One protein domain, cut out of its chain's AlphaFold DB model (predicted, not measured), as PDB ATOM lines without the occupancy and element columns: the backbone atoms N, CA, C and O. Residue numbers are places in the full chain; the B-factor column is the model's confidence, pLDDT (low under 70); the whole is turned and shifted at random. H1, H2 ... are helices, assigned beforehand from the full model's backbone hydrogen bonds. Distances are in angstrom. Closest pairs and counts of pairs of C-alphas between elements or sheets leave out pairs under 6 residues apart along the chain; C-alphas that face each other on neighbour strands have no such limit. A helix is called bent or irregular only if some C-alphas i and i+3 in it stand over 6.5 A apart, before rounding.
ATOM      1  N   ASN A 233     132.651 101.022 115.437       92.81
ATOM      2  CA  ASN A 233     133.206 102.121 116.224       92.81
ATOM      3  C   ASN A 233     133.023 103.502 115.575       92.81
ATOM      4  O   ASN A 233     133.018 104.493 116.298       92.81
ATOM      5  N   ASN A 234     132.897 103.585 114.247       92.56
ATOM      6  CA  ASN A 234     132.866 104.864 113.532       92.56
ATOM      7  C   ASN A 234     131.466 105.228 113.016       92.56
ATOM      8  O   ASN A 234     131.115 106.406 113.034       92.56
ATOM      9  N   THR A 235     130.641 104.252 112.620       94.94
ATOM     10  CA  THR A 235     129.286 104.467 112.085       94.94
ATOM     11  C   THR A 235     128.430 105.414 112.941       94.94
ATOM     12  O   THR A 235     127.766 106.269 112.354       94.94
ATOM     13  N   PRO A 236     128.454 105.371 114.293       95.25
ATOM     14  CA  PRO A 236     127.719 106.343 115.102       95.25
ATOM     15  C   PRO A 236     128.138 107.800 114.860       95.25
ATOM     16  O   PRO A 236     127.279 108.675 114.807       95.25
ATOM     17  N   GLU A 237     129.435 108.078 114.675       94.69
ATOM     18  CA  GLU A 237     129.925 109.430 114.374       94.69
ATOM     19  C   GLU A 237     129.547 109.862 112.951       94.69
ATOM     20  O   GLU A 237     129.132 111.008 112.746       94.69
ATOM     21  N   TYR A 238     129.648 108.951 111.977       94.56
ATOM     22  CA  TYR A 238     129.208 109.190 110.600       94.56
ATOM     23  C   TYR A 238     127.709 109.533 110.555       94.56
ATOM     24  O   TYR A 238     127.321 110.550 109.976       94.56
ATOM     25  N   LEU A 239     126.878 108.745 111.241       93.56
ATOM     26  CA  LEU A 239     125.436 108.960 111.332       93.56
ATOM     27  C   LEU A 239     125.106 110.272 112.060       93.56
ATOM     28  O   LEU A 239     124.350 111.088 111.539       93.56
ATOM     29  N   ALA A 240     125.721 110.526 113.219       93.94
ATOM     30  CA  ALA A 240     125.526 111.771 113.963       93.94
ATOM     31  C   ALA A 240     125.924 113.001 113.134       93.94
ATOM     32  O   ALA A 240     125.251 114.029 113.177       93.94
ATOM     33  N   THR A 241     126.988 112.901 112.335       93.25
ATOM     34  CA  THR A 241     127.435 113.976 111.439       93.25
ATOM     35  C   THR A 241     126.380 114.320 110.386       93.25
ATOM     36  O   THR A 241     126.203 115.505 110.086       93.25
ATOM     37  N   MET A 242     125.676 113.318 109.844       92.56
ATOM     38  CA  MET A 242     124.573 113.546 108.907       92.56
ATOM     39  C   MET A 242     123.356 114.148 109.597       92.56
ATOM     40  O   MET A 242     122.891 115.203 109.172       92.56
ATOM     41  N   ILE A 243     122.898 113.516 110.685       93.88
ATOM     42  CA  ILE A 243     121.703 113.934 111.428       93.88
ATOM     43  C   ILE A 243     121.840 115.389 111.861       93.88
ATOM     44  O   ILE A 243     120.961 116.193 111.603       93.88
ATOM     45  N   THR A 244     122.973 115.758 112.458       93.81
ATOM     46  CA  THR A 244     123.177 117.103 113.021       93.81
ATOM     47  C   THR A 244     123.486 118.181 111.986       93.81
ATOM     48  O   THR A 244     123.683 119.341 112.351       93.81
ATOM     49  N   TYR A 245     123.598 117.834 110.698       93.19
ATOM     50  CA  TYR A 245     124.065 118.744 109.646       93.19
ATOM     51  C   TYR A 245     125.395 119.438 110.010       93.19
ATOM     52  O   TYR A 245     125.619 120.607 109.664       93.19
ATOM     53  N   LYS A 246     126.288 118.740 110.730       92.06
ATOM     54  CA  LYS A 246     127.482 119.305 111.400       92.06
ATOM     55  C   LYS A 246     128.368 120.141 110.476       92.06
ATOM     56  O   LYS A 246     128.919 121.167 110.885       92.06
ATOM     57  N   TYR A 247     128.518 119.699 109.227       92.62
ATOM     58  CA  TYR A 247     129.361 120.354 108.224       92.62
ATOM     59  C   TYR A 247     128.590 121.224 107.228       92.62
ATOM     60  O   TYR A 247     129.226 121.825 106.360       92.62
ATOM     61  N   ASN A 248     127.268 121.363 107.369       91.31
ATOM     62  CA  ASN A 248     126.502 122.302 106.558       91.31
ATOM     63  C   ASN A 248     126.907 123.736 106.918       91.31
ATOM     64  O   ASN A 248     126.583 124.244 107.996       91.31
ATOM     65  N   ARG A 249     127.689 124.365 106.040       89.06
ATOM     66  CA  ARG A 249     128.162 125.738 106.205       89.06
ATOM     67  C   ARG A 249     128.177 126.450 104.867       89.06
ATOM     68  O   ARG A 249     128.700 125.930 103.883       89.06
ATOM     69  N   LEU A 250     127.653 127.664 104.861       88.94
ATOM     70  CA  LEU A 250     127.655 128.554 103.716       88.94
ATOM     71  C   LEU A 250     128.755 129.591 103.906       88.94
ATOM     72  O   LEU A 250     128.742 130.351 104.871       88.94
ATOM     73  N   ASN A 251     129.682 129.637 102.954       84.19
ATOM     74  CA  ASN A 251     130.768 130.605 102.929       84.19
ATOM     75  C   ASN A 251     130.800 131.305 101.574       84.19
ATOM     76  O   ASN A 251     130.480 130.713 100.542       84.19
ATOM     77  N   VAL A 252     131.243 132.556 101.583       85.12
ATOM     78  CA  VAL A 252     131.542 133.316 100.375       85.12
ATOM     79  C   VAL A 252     133.054 133.321 100.192       85.12
ATOM     80  O   VAL A 252     133.762 133.907 101.006       85.12
ATOM     81  N   ASN A 253     133.537 132.659  99.143       86.25
ATOM     82  CA  ASN A 253     134.961 132.578  98.827       86.25
ATOM     83  C   ASN A 253     135.251 133.292  97.506       86.25
ATOM     84  O   ASN A 253     134.409 133.309  96.605       86.25
ATOM     85  N   GLU A 254     136.455 133.842  97.385       88.75
ATOM     86  CA  GLU A 254     136.963 134.303  96.096       88.75
ATOM     87  C   GLU A 254     137.188 133.109  95.162       88.75
ATOM     88  O   GLU A 254     137.518 132.001  95.597       88.75
ATOM     89  N   ALA A 255     136.997 133.332  93.864       88.25
ATOM     90  CA  ALA A 255     137.272 132.321  92.859       88.25
ATOM     91  C   ALA A 255     138.770 131.985  92.830       88.25
ATOM     92  O   ALA A 255     139.622 132.869  92.853       88.25
ATOM     93  N   THR A 256     139.099 130.699  92.738       88.69
ATOM     94  CA  THR A 256     140.483 130.226  92.619       88.69
ATOM     95  C   THR A 256     140.811 129.905  91.166       88.69
ATOM     96  O   THR A 256     140.061 129.174  90.518       88.69
ATOM     97  N   GLY A 257     141.946 130.389  90.665       88.94
ATOM     98  CA  GLY A 257     142.417 130.128  89.303       88.94
ATOM     99  C   GLY A 257     143.005 131.374  88.649       88.94
ATOM    100  O   GLY A 257     143.053 132.445  89.249       88.94
ATOM    101  N   THR A 258     143.460 131.243  87.405       90.62
ATOM    102  CA  THR A 258     143.901 132.403  86.619       90.62
ATOM    103  C   THR A 258     142.701 133.218  86.139       90.62
ATOM    104  O   THR A 258     141.602 132.684  85.981       90.62
ATOM    105  N   PHE A 259     142.905 134.505  85.838       89.94
ATOM    106  CA  PHE A 259     141.846 135.383  85.321       89.94
ATOM    107  C   PHE A 259     141.087 134.755  84.138       89.94
ATOM    108  O   PHE A 259     139.861 134.701  84.146       89.94
ATOM    109  N   ASN A 260     141.814 134.189  83.170       92.88
ATOM    110  CA  ASN A 260     141.219 133.547  81.996       92.88
ATOM    111  C   ASN A 260     140.412 132.288  82.346       92.88
ATOM    112  O   ASN A 260     139.368 132.049  81.743       92.88
ATOM    113  N   GLN A 261     140.869 131.482  83.311       93.00
ATOM    114  CA  GLN A 261     140.119 130.308  83.775       93.00
ATOM    115  C   GLN A 261     138.812 130.725  84.451       93.00
ATOM    116  O   GLN A 261     137.760 130.162  84.152       93.00
ATOM    117  N   ILE A 262     138.883 131.737  85.316       91.69
ATOM    118  CA  ILE A 262     137.739 132.277  86.053       91.69
ATOM    119  C   ILE A 262     136.729 132.898  85.079       91.69
ATOM    120  O   ILE A 262     135.553 132.541  85.114       91.69
ATOM    121  N   LEU A 263     137.183 133.750  84.153       90.19
ATOM    122  CA  LEU A 263     136.337 134.376  83.134       90.19
ATOM    123  C   LEU A 263     135.632 133.330  82.266       90.19
ATOM    124  O   LEU A 263     134.420 133.397  82.068       90.19
ATOM    125  N   ARG A 264     136.381 132.331  81.785       93.00
ATOM    126  CA  ARG A 264     135.828 131.256  80.959       93.00
ATOM    127  C   ARG A 264     134.787 130.442  81.721       93.00
ATOM    128  O   ARG A 264     133.740 130.133  81.163       93.00
ATOM    129  N   MET A 265     135.048 130.118  82.988       91.12
ATOM    130  CA  MET A 265     134.067 129.423  83.820       91.12
ATOM    131  C   MET A 265     132.812 130.280  84.018       91.12
ATOM    132  O   MET A 265     131.716 129.769  83.832       91.12
ATOM    133  N   SER A 266     132.960 131.588  84.269       88.69
ATOM    134  CA  SER A 266     131.841 132.543  84.364       88.69
ATOM    135  C   SER A 266     130.929 132.501  83.150       88.69
ATOM    136  O   SER A 266     129.710 132.517  83.290       88.69
ATOM    137  N   GLN A 267     131.531 132.485  81.960       91.88
ATOM    138  CA  GLN A 267     130.812 132.510  80.694       91.88
ATOM    139  C   GLN A 267     130.061 131.200  80.455       91.88
ATOM    140  O   GLN A 267     128.969 131.227  79.903       91.88
ATOM    141  N   ILE A 268     130.630 130.071  80.886       92.94
ATOM    142  CA  ILE A 268     130.013 128.748  80.745       92.94
ATOM    143  C   ILE A 268     128.880 128.557  81.755       92.94
ATOM    144  O   ILE A 268     127.821 128.044  81.405       92.94
ATOM    145  N   THR A 269     129.098 128.923  83.019       90.12
ATOM    146  CA  THR A 269     128.157 128.615  84.105       90.12
ATOM    147  C   THR A 269     127.168 129.738  84.388       90.12
ATOM    148  O   THR A 269     126.294 129.569  85.238       90.12
ATOM    149  N   HIS A 270     127.340 130.902  83.750       86.44
ATOM    150  CA  HIS A 270     126.604 132.138  84.037       86.44
ATOM    151  C   HIS A 270     126.544 132.474  85.538       86.44
ATOM    152  O   HIS A 270     125.595 133.087  86.022       86.44
ATOM    153  N   SER A 271     127.551 132.036  86.300       79.25
ATOM    154  CA  SER A 271     127.570 132.186  87.753       79.25
ATOM    155  C   SER A 271     128.174 133.532  88.155       79.25
ATOM    156  O   SER A 271     129.141 133.973  87.526       79.25
ATOM    157  N   PRO A 272     127.656 134.182  89.213       78.88
ATOM    158  CA  PRO A 272     128.271 135.383  89.759       78.88
ATOM    159  C   PRO A 272     129.655 135.049  90.325       78.88
ATOM    160  O   PRO A 272     129.814 134.082  91.070       78.88
ATOM    161  N   ILE A 273     130.654 135.862  89.979       83.19
ATOM    162  CA  ILE A 273     132.043 135.659  90.392       83.19
ATOM    163  C   ILE A 273     132.462 136.720  91.391       83.19
ATOM    164  O   ILE A 273     132.273 137.916  91.174       83.19
ATOM    165  N   ILE A 274     133.097 136.261  92.464       86.50
ATOM    166  CA  ILE A 274     133.877 137.116  93.348       86.50
ATOM    167  C   ILE A 274     135.325 136.959  92.929       86.50
ATOM    168  O   ILE A 274     135.935 135.906  93.124       86.50
ATOM    169  N   TRP A 275     135.838 137.995  92.277       85.81
ATOM    170  CA  TRP A 275     137.187 137.994  91.736       85.81
ATOM    171  C   TRP A 275     138.227 137.967  92.863       85.81
ATOM    172  O   TRP A 275     137.973 138.534  93.930       85.81
ATOM    173  N   PRO A 276     139.399 137.353  92.632       87.62
ATOM    174  CA  PRO A 276     140.513 137.422  93.573       87.62
ATOM    175  C   PRO A 276     140.821 138.869  93.991       87.62
ATOM    176  O   PRO A 276     140.885 139.757  93.140       87.62
ATOM    177  N   GLY A 277     140.995 139.112  95.289       83.94
ATOM    178  CA  GLY A 277     141.255 140.434  95.869       83.94
ATOM    179  C   GLY A 277     140.041 141.371  95.954       83.94
ATOM    180  O   GLY A 277     140.196 142.534  96.327       83.94
ATOM    181  N   THR A 278     138.830 140.907  95.625       83.50
ATOM    182  CA  THR A 278     137.613 141.741  95.594       83.50
ATOM    183  C   THR A 278     136.590 141.403  96.677       83.50
ATOM    184  O   THR A 278     135.513 142.003  96.697       83.50
ATOM    185  N   ILE A 279     136.899 140.512  97.628       79.06
ATOM    186  CA  ILE A 279     135.968 140.108  98.702       79.06
ATOM    187  C   ILE A 279     135.424 141.289  99.533       79.06
ATOM    188  O   ILE A 279     134.310 141.239 100.053       79.06
ATOM    189  N   ASN A 280     136.172 142.394  99.604       77.31
ATOM    190  CA  ASN A 280     135.788 143.608 100.331       77.31
ATOM    191  C   ASN A 280     134.935 144.599  99.512       77.31
ATOM    192  O   ASN A 280     134.529 145.643 100.039       77.31
ATOM    193  N   THR A 281     134.641 144.293  98.244       79.38
ATOM    194  CA  THR A 281     133.802 145.129  97.370       79.38
ATOM    195  C   THR A 281     132.326 145.088  97.772       79.38
ATOM    196  O   THR A 281     131.864 144.179  98.462       79.38
ATOM    197  N   PHE A 282     131.549 146.082  97.330       72.94
ATOM    198  CA  PHE A 282     130.115 146.177  97.631       72.94
ATOM    199  C   PHE A 282     129.321 144.930  97.196       72.94
ATOM    200  O   PHE A 282     128.497 144.428  97.963       72.94
ATOM    201  N   PHE A 283     129.596 144.395  96.001       68.50
ATOM    202  CA  PHE A 283     128.917 143.201  95.486       68.50
ATOM    203  C   PHE A 283     129.212 141.962  96.337       68.50
ATOM    204  O   PHE A 283     128.281 141.264  96.743       68.50
ATOM    205  N   ALA A 284     130.479 141.739  96.695       76.88
ATOM    206  CA  ALA A 284     130.862 140.654  97.593       76.88
ATOM    207  C   ALA A 284     130.240 140.828  98.991       76.88
ATOM    208  O   ALA A 284     129.681 139.878  99.537       76.88
ATOM    209  N   LYS A 285     130.208 142.055  99.531       82.50
ATOM    210  CA  LYS A 285     129.543 142.374 100.811       82.50
ATOM    211  C   LYS A 285     128.044 142.072 100.801       82.50
ATOM    212  O   LYS A 285     127.518 141.607 101.813       82.50
ATOM    213  N   ARG A 286     127.343 142.308  99.687       82.44
ATOM    214  CA  ARG A 286     125.923 141.940  99.547       82.44
ATOM    215  C   ARG A 286     125.741 140.423  99.620       82.44
ATOM    216  O   ARG A 286     124.895 139.961 100.386       82.44
ATOM    217  N   SER A 287     126.560 139.665  98.892       83.38
ATOM    218  CA  SER A 287     126.560 138.198  98.948       83.38
ATOM    219  C   SER A 287     126.884 137.685 100.351       83.38
ATOM    220  O   SER A 287     126.184 136.810 100.851       83.38
ATOM    221  N   ILE A 288     127.869 138.281 101.030       85.81
ATOM    222  CA  ILE A 288     128.236 137.948 102.413       85.81
ATOM    223  C   ILE A 288     127.062 138.181 103.365       85.81
ATOM    224  O   ILE A 288     126.762 137.306 104.169       85.81
ATOM    225  N   LYS A 289     126.356 139.316 103.274       88.81
ATOM    226  CA  LYS A 289     125.178 139.575 104.121       88.81
ATOM    227  C   LYS A 289     124.091 138.519 103.923       88.81
ATOM    228  O   LYS A 289     123.561 138.008 104.906       88.81
ATOM    229  N   PHE A 290     123.781 138.181 102.672       88.56
ATOM    230  CA  PHE A 290     122.777 137.164 102.355       88.56
ATOM    231  C   PHE A 290     123.191 135.771 102.852       88.56
ATOM    232  O   PHE A 290     122.412 135.091 103.517       88.56
ATOM    233  N   VAL A 291     124.439 135.370 102.607       89.81
ATOM    234  CA  VAL A 291     124.981 134.095 103.088       89.81
ATOM    235  C   VAL A 291     125.019 134.041 104.615       89.81
ATOM    236  O   VAL A 291     124.611 133.037 105.189       89.81
ATOM    237  N   ASN A 292     125.400 135.126 105.290       91.88
ATOM    238  CA  ASN A 292     125.372 135.207 106.752       91.88
ATOM    239  C   ASN A 292     123.952 135.087 107.312       91.88
ATOM    240  O   ASN A 292     123.771 134.481 108.367       91.88
ATOM    241  N   PHE A 293     122.943 135.633 106.625       93.44
ATOM    242  CA  PHE A 293     121.544 135.423 106.989       93.44
ATOM    243  C   PHE A 293     121.169 133.936 106.882       93.44
ATOM    244  O   PHE A 293     120.708 133.346 107.859       93.44
ATOM    245  N   LEU A 294     121.438 133.298 105.738       94.06
ATOM    246  CA  LEU A 294     121.155 131.871 105.555       94.06
ATOM    247  C   LEU A 294     121.913 130.993 106.560       94.06
ATOM    248  O   LEU A 294     121.355 130.035 107.092       94.06
ATOM    249  N   GLN A 295     123.166 131.322 106.866       94.12
ATOM    250  CA  GLN A 295     123.968 130.598 107.845       94.12
ATOM    251  C   GLN A 295     123.411 130.747 109.268       94.12
ATOM    252  O   GLN A 295     123.306 129.760 109.992       94.12
ATOM    253  N   ASN A 296     123.066 131.967 109.692       93.88
ATOM    254  CA  ASN A 296     122.670 132.232 111.077       93.88
ATOM    255  C   ASN A 296     121.218 131.885 111.393       93.88
ATOM    256  O   ASN A 296     120.934 131.585 112.546       93.88
ATOM    257  N   TYR A 297     120.323 131.930 110.410       94.44
ATOM    258  CA  TYR A 297     118.903 131.671 110.644       94.44
ATOM    259  C   TYR A 297     118.482 130.318 110.090       94.44
ATOM    260  O   TYR A 297     117.993 129.484 110.839       94.44
ATOM    261  N   VAL A 298     118.719 130.062 108.802       93.94
ATOM    262  CA  VAL A 298     118.259 128.821 108.164       93.94
ATOM    263  C   VAL A 298     119.117 127.644 108.621       93.94
ATOM    264  O   VAL A 298     118.614 126.704 109.223       93.94
ATOM    265  N   THR A 299     120.429 127.710 108.405       93.88
ATOM    266  CA  THR A 299     121.339 126.587 108.680       93.88
ATOM    267  C   THR A 299     121.372 126.241 110.167       93.88
ATOM    268  O   THR A 299     121.267 125.068 110.515       93.88
ATOM    269  N   LYS A 300     121.439 127.247 111.053       94.44
ATOM    270  CA  LYS A 300     121.366 127.020 112.505       94.44
ATOM    271  C   LYS A 300     120.032 126.420 112.947       94.44
ATOM    272  O   LYS A 300     120.059 125.561 113.816       94.44
ATOM    273  N   PHE A 301     118.903 126.822 112.355       94.31
ATOM    274  CA  PHE A 301     117.603 126.223 112.666       94.31
ATOM    275  C   PHE A 301     117.575 124.728 112.331       94.31
ATOM    276  O   PHE A 301     117.163 123.924 113.165       94.31
ATOM    277  N   TYR A 302     118.072 124.339 111.150       92.00
ATOM    278  CA  TYR A 302     118.207 122.920 110.801       92.00
ATOM    279  C   TYR A 302     119.133 122.202 111.788       92.00
ATOM    280  O   TYR A 302     118.741 121.194 112.362       92.00
ATOM    281  N   GLN A 303     120.317 122.752 112.069       94.62
ATOM    282  CA  GLN A 303     121.267 122.147 113.010       94.62
ATOM    283  C   GLN A 303     120.675 121.979 114.419       94.62
ATOM    284  O   GLN A 303     120.867 120.931 115.024       94.62
ATOM    285  N   SER A 304     119.905 122.948 114.926       94.62
ATOM    286  CA  SER A 304     119.349 122.896 116.285       94.62
ATOM    287  C   SER A 304     118.097 122.028 116.427       94.62
ATOM    288  O   SER A 304     117.788 121.601 117.534       94.62
ATOM    289  N   THR A 305     117.344 121.800 115.347       93.75
ATOM    290  CA  THR A 305     116.092 121.014 115.384       93.75
ATOM    291  C   THR A 305     116.247 119.590 114.854       93.75
ATOM    292  O   THR A 305     115.407 118.736 115.133       93.75
ATOM    293  N   SER A 306     117.323 119.326 114.115       93.94
ATOM    294  CA  SER A 306     117.535 118.084 113.375       93.94
ATOM    295  C   SER A 306     117.486 116.806 114.204       93.94
ATOM    296  O   SER A 306     116.766 115.891 113.831       93.94
ATOM    297  N   GLU A 307     118.179 116.734 115.340       94.38
ATOM    298  CA  GLU A 307     118.193 115.521 116.171       94.38
ATOM    299  C   GLU A 307     116.786 115.139 116.648       94.38
ATOM    300  O   GLU A 307     116.392 113.973 116.589       94.38
ATOM    301  N   LEU A 308     115.993 116.131 117.067       94.19
ATOM    302  CA  LEU A 308     114.614 115.915 117.498       94.19
ATOM    303  C   LEU A 308     113.736 115.443 116.332       94.19
ATOM    304  O   LEU A 308     112.947 114.507 116.491       94.19
ATOM    305  N   LEU A 309     113.868 116.075 115.163       93.81
ATOM    306  CA  LEU A 309     113.134 115.687 113.956       93.81
ATOM    307  C   LEU A 309     113.513 114.277 113.497       93.81
ATOM    308  O   LEU A 309     112.624 113.484 113.193       93.81
ATOM    309  N   PHE A 310     114.796 113.931 113.548       95.25
ATOM    310  CA  PHE A 310     115.285 112.601 113.216       95.25
ATOM    311  C   PHE A 310     114.702 111.541 114.153       95.25
ATOM    312  O   PHE A 310     114.116 110.567 113.688       95.25
ATOM    313  N   VAL A 311     114.788 111.734 115.475       95.50
ATOM    314  CA  VAL A 311     114.269 110.762 116.454       95.50
ATOM    315  C   VAL A 311     112.754 110.594 116.319       95.50
ATOM    316  O   VAL A 311     112.252 109.469 116.277       95.50
ATOM    317  N   THR A 312     112.008 111.697 116.223       95.25
ATOM    318  CA  THR A 312     110.540 111.647 116.089       95.25
ATOM    319  C   THR A 312     110.101 111.054 114.751       95.25
ATOM    320  O   THR A 312     109.182 110.231 114.714       95.25
ATOM    321  N   GLY A 313     110.789 111.403 113.664       96.56
ATOM    322  CA  GLY A 313     110.607 110.814 112.345       96.56
ATOM    323  C   GLY A 313     110.883 109.312 112.345       96.56
ATOM    324  O   GLY A 313     110.034 108.527 111.925       96.56
ATOM    325  N   PHE A 314     112.016 108.890 112.900       96.06
ATOM    326  CA  PHE A 314     112.407 107.486 112.998       96.06
ATOM    327  C   PHE A 314     111.381 106.649 113.775       96.06
ATOM    328  O   PHE A 314     110.916 105.621 113.277       96.06
ATOM    329  N   LEU A 315     110.954 107.114 114.956       96.69
ATOM    330  CA  LEU A 315     109.903 106.450 115.739       96.69
ATOM    331  C   LEU A 315     108.582 106.363 114.965       96.69
ATOM    332  O   LEU A 315     107.906 105.333 114.996       96.69
ATOM    333  N   GLY A 316     108.227 107.421 114.236       97.06
ATOM    334  CA  GLY A 316     107.045 107.439 113.384       97.06
ATOM    335  C   GLY A 316     107.101 106.434 112.232       97.06
ATOM    336  O   GLY A 316     106.104 105.764 111.963       97.06
ATOM    337  N   ILE A 317     108.263 106.274 111.592       97.50
ATOM    338  CA  ILE A 317     108.482 105.258 110.555       97.50
ATOM    339  C   ILE A 317     108.382 103.844 111.136       97.50
ATOM    340  O   ILE A 317     107.693 103.006 110.553       97.50
ATOM    341  N   LEU A 318     109.000 103.574 112.293       96.94
ATOM    342  CA  LEU A 318     108.884 102.272 112.960       96.94
ATOM    343  C   LEU A 318     107.424 101.926 113.273       96.94
ATOM    344  O   LEU A 318     106.971 100.821 112.969       96.94
ATOM    345  N   LEU A 319     106.671 102.883 113.820       96.31
ATOM    346  CA  LEU A 319     105.254 102.706 114.124       96.31
ATOM    347  C   LEU A 319     104.422 102.456 112.858       96.31
ATOM    348  O   LEU A 319     103.545 101.596 112.861       96.31
ATOM    349  N   LEU A 320     104.707 103.173 111.768       96.19
ATOM    350  CA  LEU A 320     104.038 102.986 110.481       96.19
ATOM    351  C   LEU A 320     104.279 101.585 109.923       96.19
ATOM    352  O   LEU A 320     103.326 100.924 109.508       96.19
ATOM    353  N   LEU A 321     105.532 101.125 109.913       96.50
ATOM    354  CA  LEU A 321     105.883  99.793 109.419       96.50
ATOM    355  C   LEU A 321     105.255  98.693 110.284       96.50
ATOM    356  O   LEU A 321     104.744  97.712 109.742       96.50
ATOM    357  N   PHE A 322     105.217  98.882 111.604       95.75
ATOM    358  CA  PHE A 322     104.529  97.978 112.523       95.75
ATOM    359  C   PHE A 322     103.014  97.929 112.263       95.75
ATOM    360  O   PHE A 322     102.449  96.846 112.100       95.75
ATOM    361  N   ASP A 323     102.354  99.084 112.130       94.94
ATOM    362  CA  ASP A 323     100.925  99.169 111.797       94.94
ATOM    363  C   ASP A 323     100.623  98.543 110.426       94.94
ATOM    364  O   ASP A 323      99.608  97.865 110.259       94.94
ATOM    365  N   ALA A 324     101.495  98.746 109.435       94.19
ATOM    366  CA  ALA A 324     101.369  98.128 108.119       94.19
ATOM    367  C   ALA A 324     101.490  96.599 108.199       94.19
ATOM    368  O   ALA A 324     100.713  95.893 107.558       94.19
ATOM    369  N   PHE A 325     102.409  96.086 109.021       94.31
ATOM    370  CA  PHE A 325     102.556  94.656 109.278       94.31
ATOM    371  C   PHE A 325     101.320  94.057 109.970       94.31
ATOM    372  O   PHE A 325     100.783  93.054 109.503       94.31
ATOM    373  N   LEU A 326     100.794  94.700 111.017       94.88
ATOM    374  CA  LEU A 326      99.558  94.252 111.671       94.88
ATOM    375  C   LEU A 326      98.353  94.286 110.719       94.88
ATOM    376  O   LEU A 326      97.518  93.380 110.731       94.88
ATOM    377  N   GLN A 327      98.257  95.311 109.870       92.94
ATOM    378  CA  GLN A 327      97.221  95.378 108.840       92.94
ATOM    379  C   GLN A 327      97.337  94.212 107.857       92.94
ATOM    380  O   GLN A 327      96.320  93.581 107.572       92.94
ATOM    381  N   LEU A 328      98.551  93.872 107.410       88.69
ATOM    382  CA  LEU A 328      98.793  92.724 106.534       88.69
ATOM    383  C   LEU A 328      98.291  91.412 107.150       88.69
ATOM    384  O   LEU A 328      97.585  90.665 106.469       88.69
ATOM    385  N   LEU A 329      98.585  91.163 108.432       91.00
ATOM    386  CA  LEU A 329      98.086  89.984 109.157       91.00
ATOM    387  C   LEU A 329      96.551  89.934 109.184       91.00
ATOM    388  O   LEU A 329      95.952  88.879 108.984       91.00
ATOM    389  N   ASN A 330      95.914  91.095 109.330       91.75
ATOM    390  CA  ASN A 330      94.461  91.244 109.357       91.75
ATOM    391  C   ASN A 330      93.822  91.399 107.962       91.75
ATOM    392  O   ASN A 330      92.658  91.788 107.862       91.75
ATOM    393  N   ARG A 331      94.563  91.130 106.875       86.44
ATOM    394  CA  ARG A 331      94.115  91.303 105.475       86.44
ATOM    395  C   ARG A 331      93.609  92.718 105.147       86.44
ATOM    396  O   ARG A 331      92.793  92.913 104.244       86.44
ATOM    397  N   ASN A 332      94.113  93.714 105.864       87.44
ATOM    398  CA  ASN A 332      93.950  95.128 105.571       87.44
ATOM    399  C   ASN A 332      95.213  95.635 104.852       87.44
ATOM    400  O   ASN A 332      96.334  95.329 105.238       87.44
ATOM    401  N   PHE A 333      95.047  96.409 103.782       86.56
ATOM    402  CA  PHE A 333      96.156  96.796 102.899       86.56
ATOM    403  C   PHE A 333      96.289  98.310 102.737       86.56
ATOM    404  O   PHE A 333      96.938  98.779 101.803       86.56
ATOM    405  N   ASN A 334      95.674  99.091 103.627       87.38
ATOM    406  CA  ASN A 334      95.629 100.547 103.505       87.38
ATOM    407  C   ASN A 334      97.022 101.190 103.566       87.38
ATOM    408  O   ASN A 334      97.281 102.149 102.842       87.38
ATOM    409  N   LEU A 335      97.925 100.653 104.392       91.19
ATOM    410  CA  LEU A 335      99.299 101.154 104.516       91.19
ATOM    411  C   LEU A 335     100.311 100.452 103.603       91.19
ATOM    412  O   LEU A 335     101.459 100.886 103.545       91.19
ATOM    413  N   LEU A 336      99.912  99.412 102.860       90.06
ATOM    414  CA  LEU A 336     100.849  98.562 102.121       90.06
ATOM    415  C   LEU A 336     101.683  99.358 101.110       90.06
ATOM    416  O   LEU A 336     102.906  99.291 101.129       90.06
ATOM    417  N   SER A 337     101.045 100.163 100.258       89.75
ATOM    418  CA  SER A 337     101.771 100.949  99.251       89.75
ATOM    419  C   SER A 337     102.763 101.938  99.869       89.75
ATOM    420  O   SER A 337     103.832 102.149  99.306       89.75
ATOM    421  N   LEU A 338     102.422 102.530 101.019       91.62
ATOM    422  CA  LEU A 338     103.303 103.458 101.726       91.62
ATOM    423  C   LEU A 338     104.476 102.720 102.381       91.62
ATOM    424  O   LEU A 338     105.613 103.167 102.263       91.62
ATOM    425  N   ALA A 339     104.217 101.560 102.989       93.81
ATOM    426  CA  ALA A 339     105.255 100.698 103.542       93.81
ATOM    427  C   ALA A 339     106.247 100.245 102.462       93.81
ATOM    428  O   ALA A 339     107.451 100.310 102.683       93.81
ATOM    429  N   ILE A 340     105.769  99.869 101.267       93.69
ATOM    430  CA  ILE A 340     106.659  99.490 100.161       93.69
ATOM    431  C   ILE A 340     107.565 100.660  99.754       93.69
ATOM    432  O   ILE A 340     108.761 100.453  99.549       93.69
ATOM    433  N   ILE A 341     107.030 101.881  99.651       93.75
ATOM    434  CA  ILE A 341     107.832 103.070  99.317       93.75
ATOM    435  C   ILE A 341     108.905 103.304 100.382       93.75
ATOM    436  O   ILE A 341     110.065 103.485 100.032       93.75
ATOM    437  N   ILE A 342     108.536 103.247 101.664       95.56
ATOM    438  CA  ILE A 342     109.467 103.440 102.783       95.56
ATOM    439  C   ILE A 342     110.569 102.378 102.768       95.56
ATOM    440  O   ILE A 342     111.741 102.728 102.831       95.56
ATOM    441  N   ILE A 343     110.222 101.097 102.620       95.62
ATOM    442  CA  ILE A 343     111.202 100.002 102.545       95.62
ATOM    443  C   ILE A 343     112.130 100.190 101.337       95.62
ATOM    444  O   ILE A 343     113.337  99.976 101.441       95.62
ATOM    445  N   SER A 344     111.588 100.636 100.201       95.50
ATOM    446  CA  SER A 344     112.386 100.917  99.006       95.50
ATOM    447  C   SER A 344     113.355 102.079  99.246       95.50
ATOM    448  O   SER A 344     114.529 101.955  98.905       95.50
ATOM    449  N   LEU A 345     112.909 103.176  99.871       95.50
ATOM    450  CA  LEU A 345     113.766 104.321 100.213       95.50
ATOM    451  C   LEU A 345     114.870 103.914 101.195       95.50
ATOM    452  O   LEU A 345     116.040 104.144 100.911       95.50
ATOM    453  N   LEU A 346     114.514 103.214 102.276       95.56
ATOM    454  CA  LEU A 346     115.465 102.705 103.268       95.56
ATOM    455  C   LEU A 346     116.513 101.771 102.650       95.56
ATOM    456  O   LEU A 346     117.670 101.792 103.058       95.56
ATOM    457  N   SER A 347     116.137 100.964 101.652       95.00
ATOM    458  CA  SER A 347     117.094 100.095 100.956       95.00
ATOM    459  C   SER A 347     118.126 100.880 100.136       95.00
ATOM    460  O   SER A 347     119.283 100.468 100.064       95.00
ATOM    461  N   SER A 348     117.724 102.013  99.544       94.50
ATOM    462  CA  SER A 348     118.632 102.942  98.859       94.50
ATOM    463  C   SER A 348     119.554 103.636  99.849       94.50
ATOM    464  O   SER A 348     120.763 103.618  99.639       94.50
ATOM    465  N   GLU A 349     118.982 104.184 100.922       93.50
ATOM    466  CA  GLU A 349     119.702 104.903 101.978       93.50
ATOM    467  C   GLU A 349     120.796 104.022 102.584       93.50
ATOM    468  O   GLU A 349     121.966 104.379 102.632       93.50
ATOM    469  N   LEU A 350     120.439 102.794 102.968       93.19
ATOM    470  CA  LEU A 350     121.371 101.864 103.593       93.19
ATOM    471  C   LEU A 350     122.517 101.483 102.646       93.19
ATOM    472  O   LEU A 350     123.668 101.383 103.072       93.19
ATOM    473  N   ALA A 351     122.223 101.292 101.357       92.69
ATOM    474  CA  ALA A 351     123.246 101.005 100.361       92.69
ATOM    475  C   ALA A 351     124.166 102.210 100.107       92.69
ATOM    476  O   ALA A 351     125.381 102.030  99.988       92.69
ATOM    477  N   LEU A 352     123.602 103.421 100.035       93.25
ATOM    478  CA  LEU A 352     124.352 104.661  99.862       93.25
ATOM    479  C   LEU A 352     125.251 104.922 101.072       93.25
ATOM    480  O   LEU A 352     126.459 105.087 100.904       93.25
ATOM    481  N   PHE A 353     124.689 104.877 102.278       93.50
ATOM    482  CA  PHE A 353     125.399 105.133 103.522       93.50
ATOM    483  C   PHE A 353     126.573 104.179 103.721       93.50
ATOM    484  O   PHE A 353     127.711 104.629 103.840       93.50
ATOM    485  N   ILE A 354     126.334 102.863 103.660       90.50
ATOM    486  CA  ILE A 354     127.398 101.860 103.822       90.50
ATOM    487  C   ILE A 354     128.444 102.000 102.711       90.50
ATOM    488  O   ILE A 354     129.646 101.911 102.969       90.50
ATOM    489  N   GLY A 355     128.006 102.233 101.469       90.81
ATOM    490  CA  GLY A 355     128.898 102.402 100.326       90.81
ATOM    491  C   GLY A 355     129.819 103.614 100.472       90.81
ATOM    492  O   GLY A 355     131.025 103.498 100.249       90.81
ATOM    493  N   VAL A 356     129.275 104.761 100.880       92.25
ATOM    494  CA  VAL A 356     130.027 106.012 101.044       92.25
ATOM    495  C   VAL A 356     130.876 105.987 102.310       92.25
ATOM    496  O   VAL A 356     132.026 106.419 102.251       92.25
ATOM    497  N   GLU A 357     130.390 105.444 103.426       91.88
ATOM    498  CA  GLU A 357     131.189 105.239 104.642       91.88
ATOM    499  C   GLU A 357     132.409 104.359 104.337       91.88
ATOM    500  O   GLU A 357     133.540 104.734 104.646       91.88
ATOM    501  N   TRP A 358     132.208 103.234 103.642       90.06
ATOM    502  CA  TRP A 358     133.294 102.350 103.217       90.06
ATOM    503  C   TRP A 358     134.262 103.027 102.241       90.06
ATOM    504  O   TRP A 358     135.481 102.922 102.406       90.06
ATOM    505  N   PHE A 359     133.746 103.717 101.223       89.38
ATOM    506  CA  PHE A 359     134.579 104.380 100.224       89.38
ATOM    507  C   PHE A 359     135.401 105.513 100.846       89.38
ATOM    508  O   PHE A 359     136.590 105.638 100.574       89.38
ATOM    509  N   SER A 360     134.797 106.314 101.721       90.50
ATOM    510  CA  SER A 360     135.386 107.539 102.267       90.50
ATOM    511  C   SER A 360     136.281 107.335 103.492       90.50
ATOM    512  O   SER A 360     136.742 108.321 104.058       90.50
ATOM    513  N   ARG A 361     136.603 106.094 103.885       88.75
ATOM    514  CA  ARG A 361     137.472 105.790 105.048       88.75
ATOM    515  C   ARG A 361     138.817 106.521 105.040       88.75
ATOM    516  O   ARG A 361     139.382 106.796 106.092       88.75
ATOM    517  N   PHE A 362     139.343 106.811 103.852       88.94
ATOM    518  CA  PHE A 362     140.610 107.521 103.666       88.94
ATOM    519  C   PHE A 362     140.464 109.055 103.648       88.94
ATOM    520  O   PHE A 362     141.462 109.767 103.546       88.94
ATOM    521  N   LEU A 363     139.232 109.563 103.702       91.25
ATOM    522  CA  LEU A 363     138.879 110.977 103.666       91.25
ATOM    523  C   LEU A 363     138.527 111.491 105.069       91.25
ATOM    524  O   LEU A 363     138.304 110.733 106.007       91.25
ATOM    525  N   SER A 364     138.455 112.815 105.217       91.75
ATOM    526  CA  SER A 364     137.956 113.433 106.448       91.75
ATOM    527  C   SER A 364     136.431 113.330 106.558       91.75
ATOM    528  O   SER A 364     135.731 113.279 105.546       91.75
ATOM    529  N   MET A 365     135.898 113.424 107.780       92.06
ATOM    530  CA  MET A 365     134.446 113.445 108.033       92.06
ATOM    531  C   MET A 365     133.703 114.533 107.249       92.06
ATOM    532  O   MET A 365     132.601 114.311 106.756       92.06
ATOM    533  N   LYS A 366     134.328 115.703 107.053       92.56
ATOM    534  CA  LYS A 366     133.764 116.750 106.192       92.56
ATOM    535  C   LYS A 366     133.599 116.259 104.752       92.56
ATOM    536  O   LYS A 366     132.585 116.527 104.124       92.56
ATOM    537  N   LYS A 367     134.599 115.553 104.221       92.00
ATOM    538  CA  LYS A 367     134.537 115.023 102.860       92.00
ATOM    539  C   LYS A 367     133.513 113.906 102.736       92.00
ATOM    540  O   LYS A 367     132.778 113.921 101.761       92.00
ATOM    541  N   PHE A 368     133.406 113.015 103.719       92.81
ATOM    542  CA  PHE A 368     132.274 112.087 103.790       92.81
ATOM    543  C   PHE A 368     130.933 112.828 103.681       92.81
ATOM    544  O   PHE A 368     130.132 112.491 102.816       92.81
ATOM    545  N   TYR A 369     130.737 113.880 104.487       93.00
ATOM    546  CA  TYR A 369     129.508 114.676 104.480       93.00
ATOM    547  C   TYR A 369     129.213 115.296 103.101       93.00
ATOM    548  O   TYR A 369     128.083 115.238 102.623       93.00
ATOM    549  N   ASP A 370     130.236 115.832 102.421       90.31
ATOM    550  CA  ASP A 370     130.099 116.348 101.051       90.31
ATOM    551  C   ASP A 370     129.630 115.239 100.078       90.31
ATOM    552  O   ASP A 370     128.748 115.468  99.244       90.31
ATOM    553  N   TYR A 371     130.195 114.027 100.190       89.31
ATOM    554  CA  TYR A 371     129.885 112.886  99.317       89.31
ATOM    555  C   TYR A 371     128.486 112.307  99.550       89.31
ATOM    556  O   TYR A 371     127.808 111.967  98.579       89.31
ATOM    557  N   ILE A 372     128.050 112.215 100.808       91.56
ATOM    558  CA  ILE A 372     126.753 111.640 101.186       91.56
ATOM    559  C   ILE A 372     125.597 112.648 101.120       91.56
ATOM    560  O   ILE A 372     124.458 112.316 101.405       91.56
ATOM    561  N   SER A 373     125.845 113.884 100.687       86.38
ATOM    562  CA  SER A 373     124.830 114.949 100.623       86.38
ATOM    563  C   SER A 373     123.536 114.592  99.867       86.38
ATOM    564  O   SER A 373     122.497 115.194 100.128       86.38
ATOM    565  N   CYS A 374     123.568 113.612  98.957       84.31
ATOM    566  CA  CYS A 374     122.379 113.106  98.256       84.31
ATOM    567  C   CYS A 374     121.434 112.235  99.108       84.31
ATOM    568  O   CYS A 374     120.288 112.051  98.709       84.31
ATOM    569  N   ASP A 375     121.889 111.771 100.271       88.56
ATOM    570  CA  ASP A 375     121.128 111.027 101.289       88.56
ATOM    571  C   ASP A 375     120.195 111.976 102.066       88.56
ATOM    572  O   ASP A 375     119.048 111.661 102.366       88.56
ATOM    573  N   ILE A 376     120.634 113.226 102.280       89.50
ATOM    574  CA  ILE A 376     119.907 114.234 103.069       89.50
ATOM    575  C   ILE A 376     118.441 114.412 102.622       89.50
ATOM    576  O   ILE A 376     117.560 114.377 103.483       89.50
ATOM    577  N   PRO A 377     118.110 114.595 101.325       90.00
ATOM    578  CA  PRO A 377     116.714 114.703 100.903       90.00
ATOM    579  C   PRO A 377     115.883 113.441 101.173       90.00
ATOM    580  O   PRO A 377     114.681 113.552 101.412       90.00
ATOM    581  N   ILE A 378     116.483 112.249 101.128       91.94
ATOM    582  CA  ILE A 378     115.786 110.981 101.382       91.94
ATOM    583  C   ILE A 378     115.515 110.840 102.875       91.94
ATOM    584  O   ILE A 378     114.363 110.607 103.254       91.94
ATOM    585  N   MET A 379     116.531 111.083 103.704       92.31
ATOM    586  CA  MET A 379     116.402 111.185 105.154       92.31
ATOM    587  C   MET A 379     115.274 112.154 105.536       92.31
ATOM    588  O   MET A 379     114.355 111.771 106.253       92.31
ATOM    589  N   GLN A 380     115.253 113.366 104.971       92.44
ATOM    590  CA  GLN A 380     114.205 114.361 105.239       92.44
ATOM    591  C   GLN A 380     112.805 113.893 104.818       92.44
ATOM    592  O   GLN A 380     111.828 114.135 105.528       92.44
ATOM    593  N   ILE A 381     112.669 113.206 103.677       94.31
ATOM    594  CA  ILE A 381     111.383 112.625 103.260       94.31
ATOM    595  C   ILE A 381     110.915 111.581 104.281       94.31
ATOM    596  O   ILE A 381     109.741 111.582 104.662       94.31
ATOM    597  N   LEU A 382     111.811 110.704 104.738       95.12
ATOM    598  CA  LEU A 382     111.504 109.691 105.748       95.12
ATOM    599  C   LEU A 382     111.122 110.332 107.090       95.12
ATOM    600  O   LEU A 382     110.124 109.932 107.690       95.12
ATOM    601  N   GLU A 383     111.849 111.363 107.520       94.56
ATOM    602  CA  GLU A 383     111.553 112.131 108.732       94.56
ATOM    603  C   GLU A 383     110.163 112.767 108.677       94.56
ATOM    604  O   GLU A 383     109.364 112.580 109.594       94.56
ATOM    605  N   ILE A 384     109.832 113.462 107.582       94.25
ATOM    606  CA  ILE A 384     108.530 114.120 107.400       94.25
ATOM    607  C   ILE A 384     107.395 113.092 107.409       94.25
ATOM    608  O   ILE A 384     106.373 113.301 108.069       94.25
ATOM    609  N   LEU A 385     107.559 111.974 106.692       94.75
ATOM    610  CA  LEU A 385     106.559 110.903 106.650       94.75
ATOM    611  C   LEU A 385     106.342 110.286 108.034       94.75
ATOM    612  O   LEU A 385     105.195 110.091 108.449       94.75
ATOM    613  N   GLY A 386     107.430 110.007 108.750       96.06
ATOM    614  CA  GLY A 386     107.392 109.467 110.100       96.06
ATOM    615  C   GLY A 386     106.735 110.426 111.084       96.06
ATOM    616  O   GLY A 386     105.770 110.057 111.754       96.06
ATOM    617  N   PHE A 387     107.186 111.679 111.112       94.88
ATOM    618  CA  PHE A 387     106.647 112.718 111.982       94.88
ATOM    619  C   PHE A 387     105.144 112.907 111.761       94.88
ATOM    620  O   PHE A 387     104.362 112.891 112.713       94.88
ATOM    621  N   PHE A 388     104.712 113.010 110.500       94.25
ATOM    622  CA  PHE A 388     103.298 113.153 110.160       94.25
ATOM    623  C   PHE A 388     102.466 111.951 110.625       94.25
ATOM    624  O   PHE A 388     101.368 112.120 111.164       94.25
ATOM    625  N   PHE A 389     102.978 110.730 110.443       94.88
ATOM    626  CA  PHE A 389     102.287 109.519 110.881       94.88
ATOM    627  C   PHE A 389     102.162 109.450 112.408       94.88
ATOM    628  O   PHE A 389     101.071 109.190 112.926       94.88
ATOM    629  N   LEU A 390     103.250 109.743 113.122       95.00
ATOM    630  CA  LEU A 390     103.283 109.777 114.581       95.00
ATOM    631  C   LEU A 390     102.299 110.815 115.129       95.00
ATOM    632  O   LEU A 390     101.452 110.487 115.960       95.00
ATOM    633  N   PHE A 391     102.345 112.041 114.603       93.06
ATOM    634  CA  PHE A 391     101.448 113.122 115.004       93.06
ATOM    635  C   PHE A 391      99.978 112.755 114.777       93.06
ATOM    636  O   PHE A 391      99.144 112.913 115.670       93.06
ATOM    637  N   LYS A 392      99.652 112.182 113.610       92.25
ATOM    638  CA  LYS A 392      98.298 111.705 113.307       92.25
ATOM    639  C   LYS A 392      97.829 110.649 114.311       92.25
ATOM    640  O   LYS A 392      96.657 110.658 114.693       92.25
ATOM    641  N   ARG A 393      98.713 109.741 114.736       90.12
ATOM    642  CA  ARG A 393      98.367 108.692 115.703       90.12
ATOM    643  C   ARG A 393      98.123 109.257 117.095       90.12
ATOM    644  O   ARG A 393      97.116 108.903 117.703       90.12
ATOM    645  N   ILE A 394      98.995 110.151 117.557       90.69
ATOM    646  CA  ILE A 394      98.848 110.839 118.846       90.69
ATOM    647  C   ILE A 394      97.532 111.617 118.866       90.69
ATOM    648  O   ILE A 394      96.729 111.442 119.775       90.69
ATOM    649  N   PHE A 395      97.251 112.403 117.826       90.38
ATOM    650  CA  PHE A 395      96.021 113.187 117.745       90.38
ATOM    651  C   PHE A 395      94.755 112.316 117.739       90.38
ATOM    652  O   PHE A 395      93.759 112.648 118.379       90.38
ATOM    653  N   TYR A 396      94.788 111.175 117.042       88.81
ATOM    654  CA  TYR A 396      93.681 110.217 117.053       88.81
ATOM    655  C   TYR A 396      93.473 109.571 118.429       88.81
ATOM    656  O   TYR A 396      92.331 109.345 118.821       88.81
ATOM    657  N   PHE A 397      94.557 109.286 119.152       86.25
ATOM    658  CA  PHE A 397      94.499 108.758 120.513       86.25
ATOM    659  C   PHE A 397      93.922 109.792 121.489       86.25
ATOM    660  O   PHE A 397      92.978 109.481 122.204       86.25
ATOM    661  N   VAL A 398      94.403 111.039 121.440       85.81
ATOM    662  CA  VAL A 398      93.927 112.144 122.294       85.81
ATOM    663  C   VAL A 398      92.459 112.489 122.042       85.81
ATOM    664  O   VAL A 398      91.765 112.856 122.970       85.81
ATOM    665  N   ARG A 399      91.954 112.359 120.808       80.94
ATOM    666  CA  ARG A 399      90.519 112.556 120.519       80.94
ATOM    667  C   ARG A 399      89.610 111.432 121.026       80.94
ATOM    668  O   ARG A 399      88.394 111.592 120.976       80.94
ATOM    669  N   LYS A 400      90.176 110.274 121.366       71.75
ATOM    670  CA  LYS A 400      89.437 109.089 121.818       71.75
ATOM    671  C   LYS A 400      89.489 108.880 123.329       71.75
ATOM    672  O   LYS A 400      88.607 108.190 123.834       71.75
TER     673      LYS A 400
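This is residues 233 to 400 of the 401 residues of an uncharacterized protein of Lactobacillus mali KCTC 3596 = DSM 20444 (UniProt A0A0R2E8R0). One long bent helix, H3, runs along much of the domain; H6 crosses its second arm, H3b, as an X, and H4 folds back from the end of H3b like the other side of a V. The short helices H1 and H5 sit by the far end of H4, while H2 lies off on long loops, touching no helix. The printed part has 168 residues with six named helices, H1 to H6 in order, and no named strand: all helix. It is loose, with a radius of gyration of the C-alphas of 21.6 A, and spans 69 by 38 by 33 A.

Find C-alpha 233 at (133.206, 102.121, 116.224); there H1, residues 233 to 243, begins, irregular, with C-alphas 233 and 236 7.0 A apart. H2 is residues 259 to 269. H3, residues 282 to 329, was assigned as one helix by its hydrogen bonds but is bent: C-alphas 304 and 307 are 7.5 A apart. Its arms are H3a, 282 to 304, 31.7 A, and H3b, 307 to 329, 33.3 A. H4, residues 336 to 362, 40.8 A, is irregular, with C-alphas 359 and 362 7.6 A apart. After H5, residues 365 to 372, H6 runs 32.4 A from 376 to 398, ending at (93.927, 112.144, 122.294).

Look at Gly 316 and Gly 386, 3.9 A apart, the closest C-alphas of H3b and H6, which touch at a steep tilt of 68 degrees, only just short of perpendicular. H3b touches H4 with residues 320 to 328 alone, closest at C-alphas 321 and 339, 6.0 A. H4 and H5 form a hairpin, and H1 touches H5, closest at C-alphas 242 and 369, 6.7 A. Every O i to N i+4 pair is within hydrogen-bond range in H2, H3b, H5 and H6; H1 has 6 of 7, H3a 17 of 19, H4 22 of 23.

The farthest C-alphas, of Asn 260 and Lys 400, are 69.8 A apart. The printed part has no cut; the links H1 to H2 and H2 to H3 are long. Only residue 283 has pLDDT under 70.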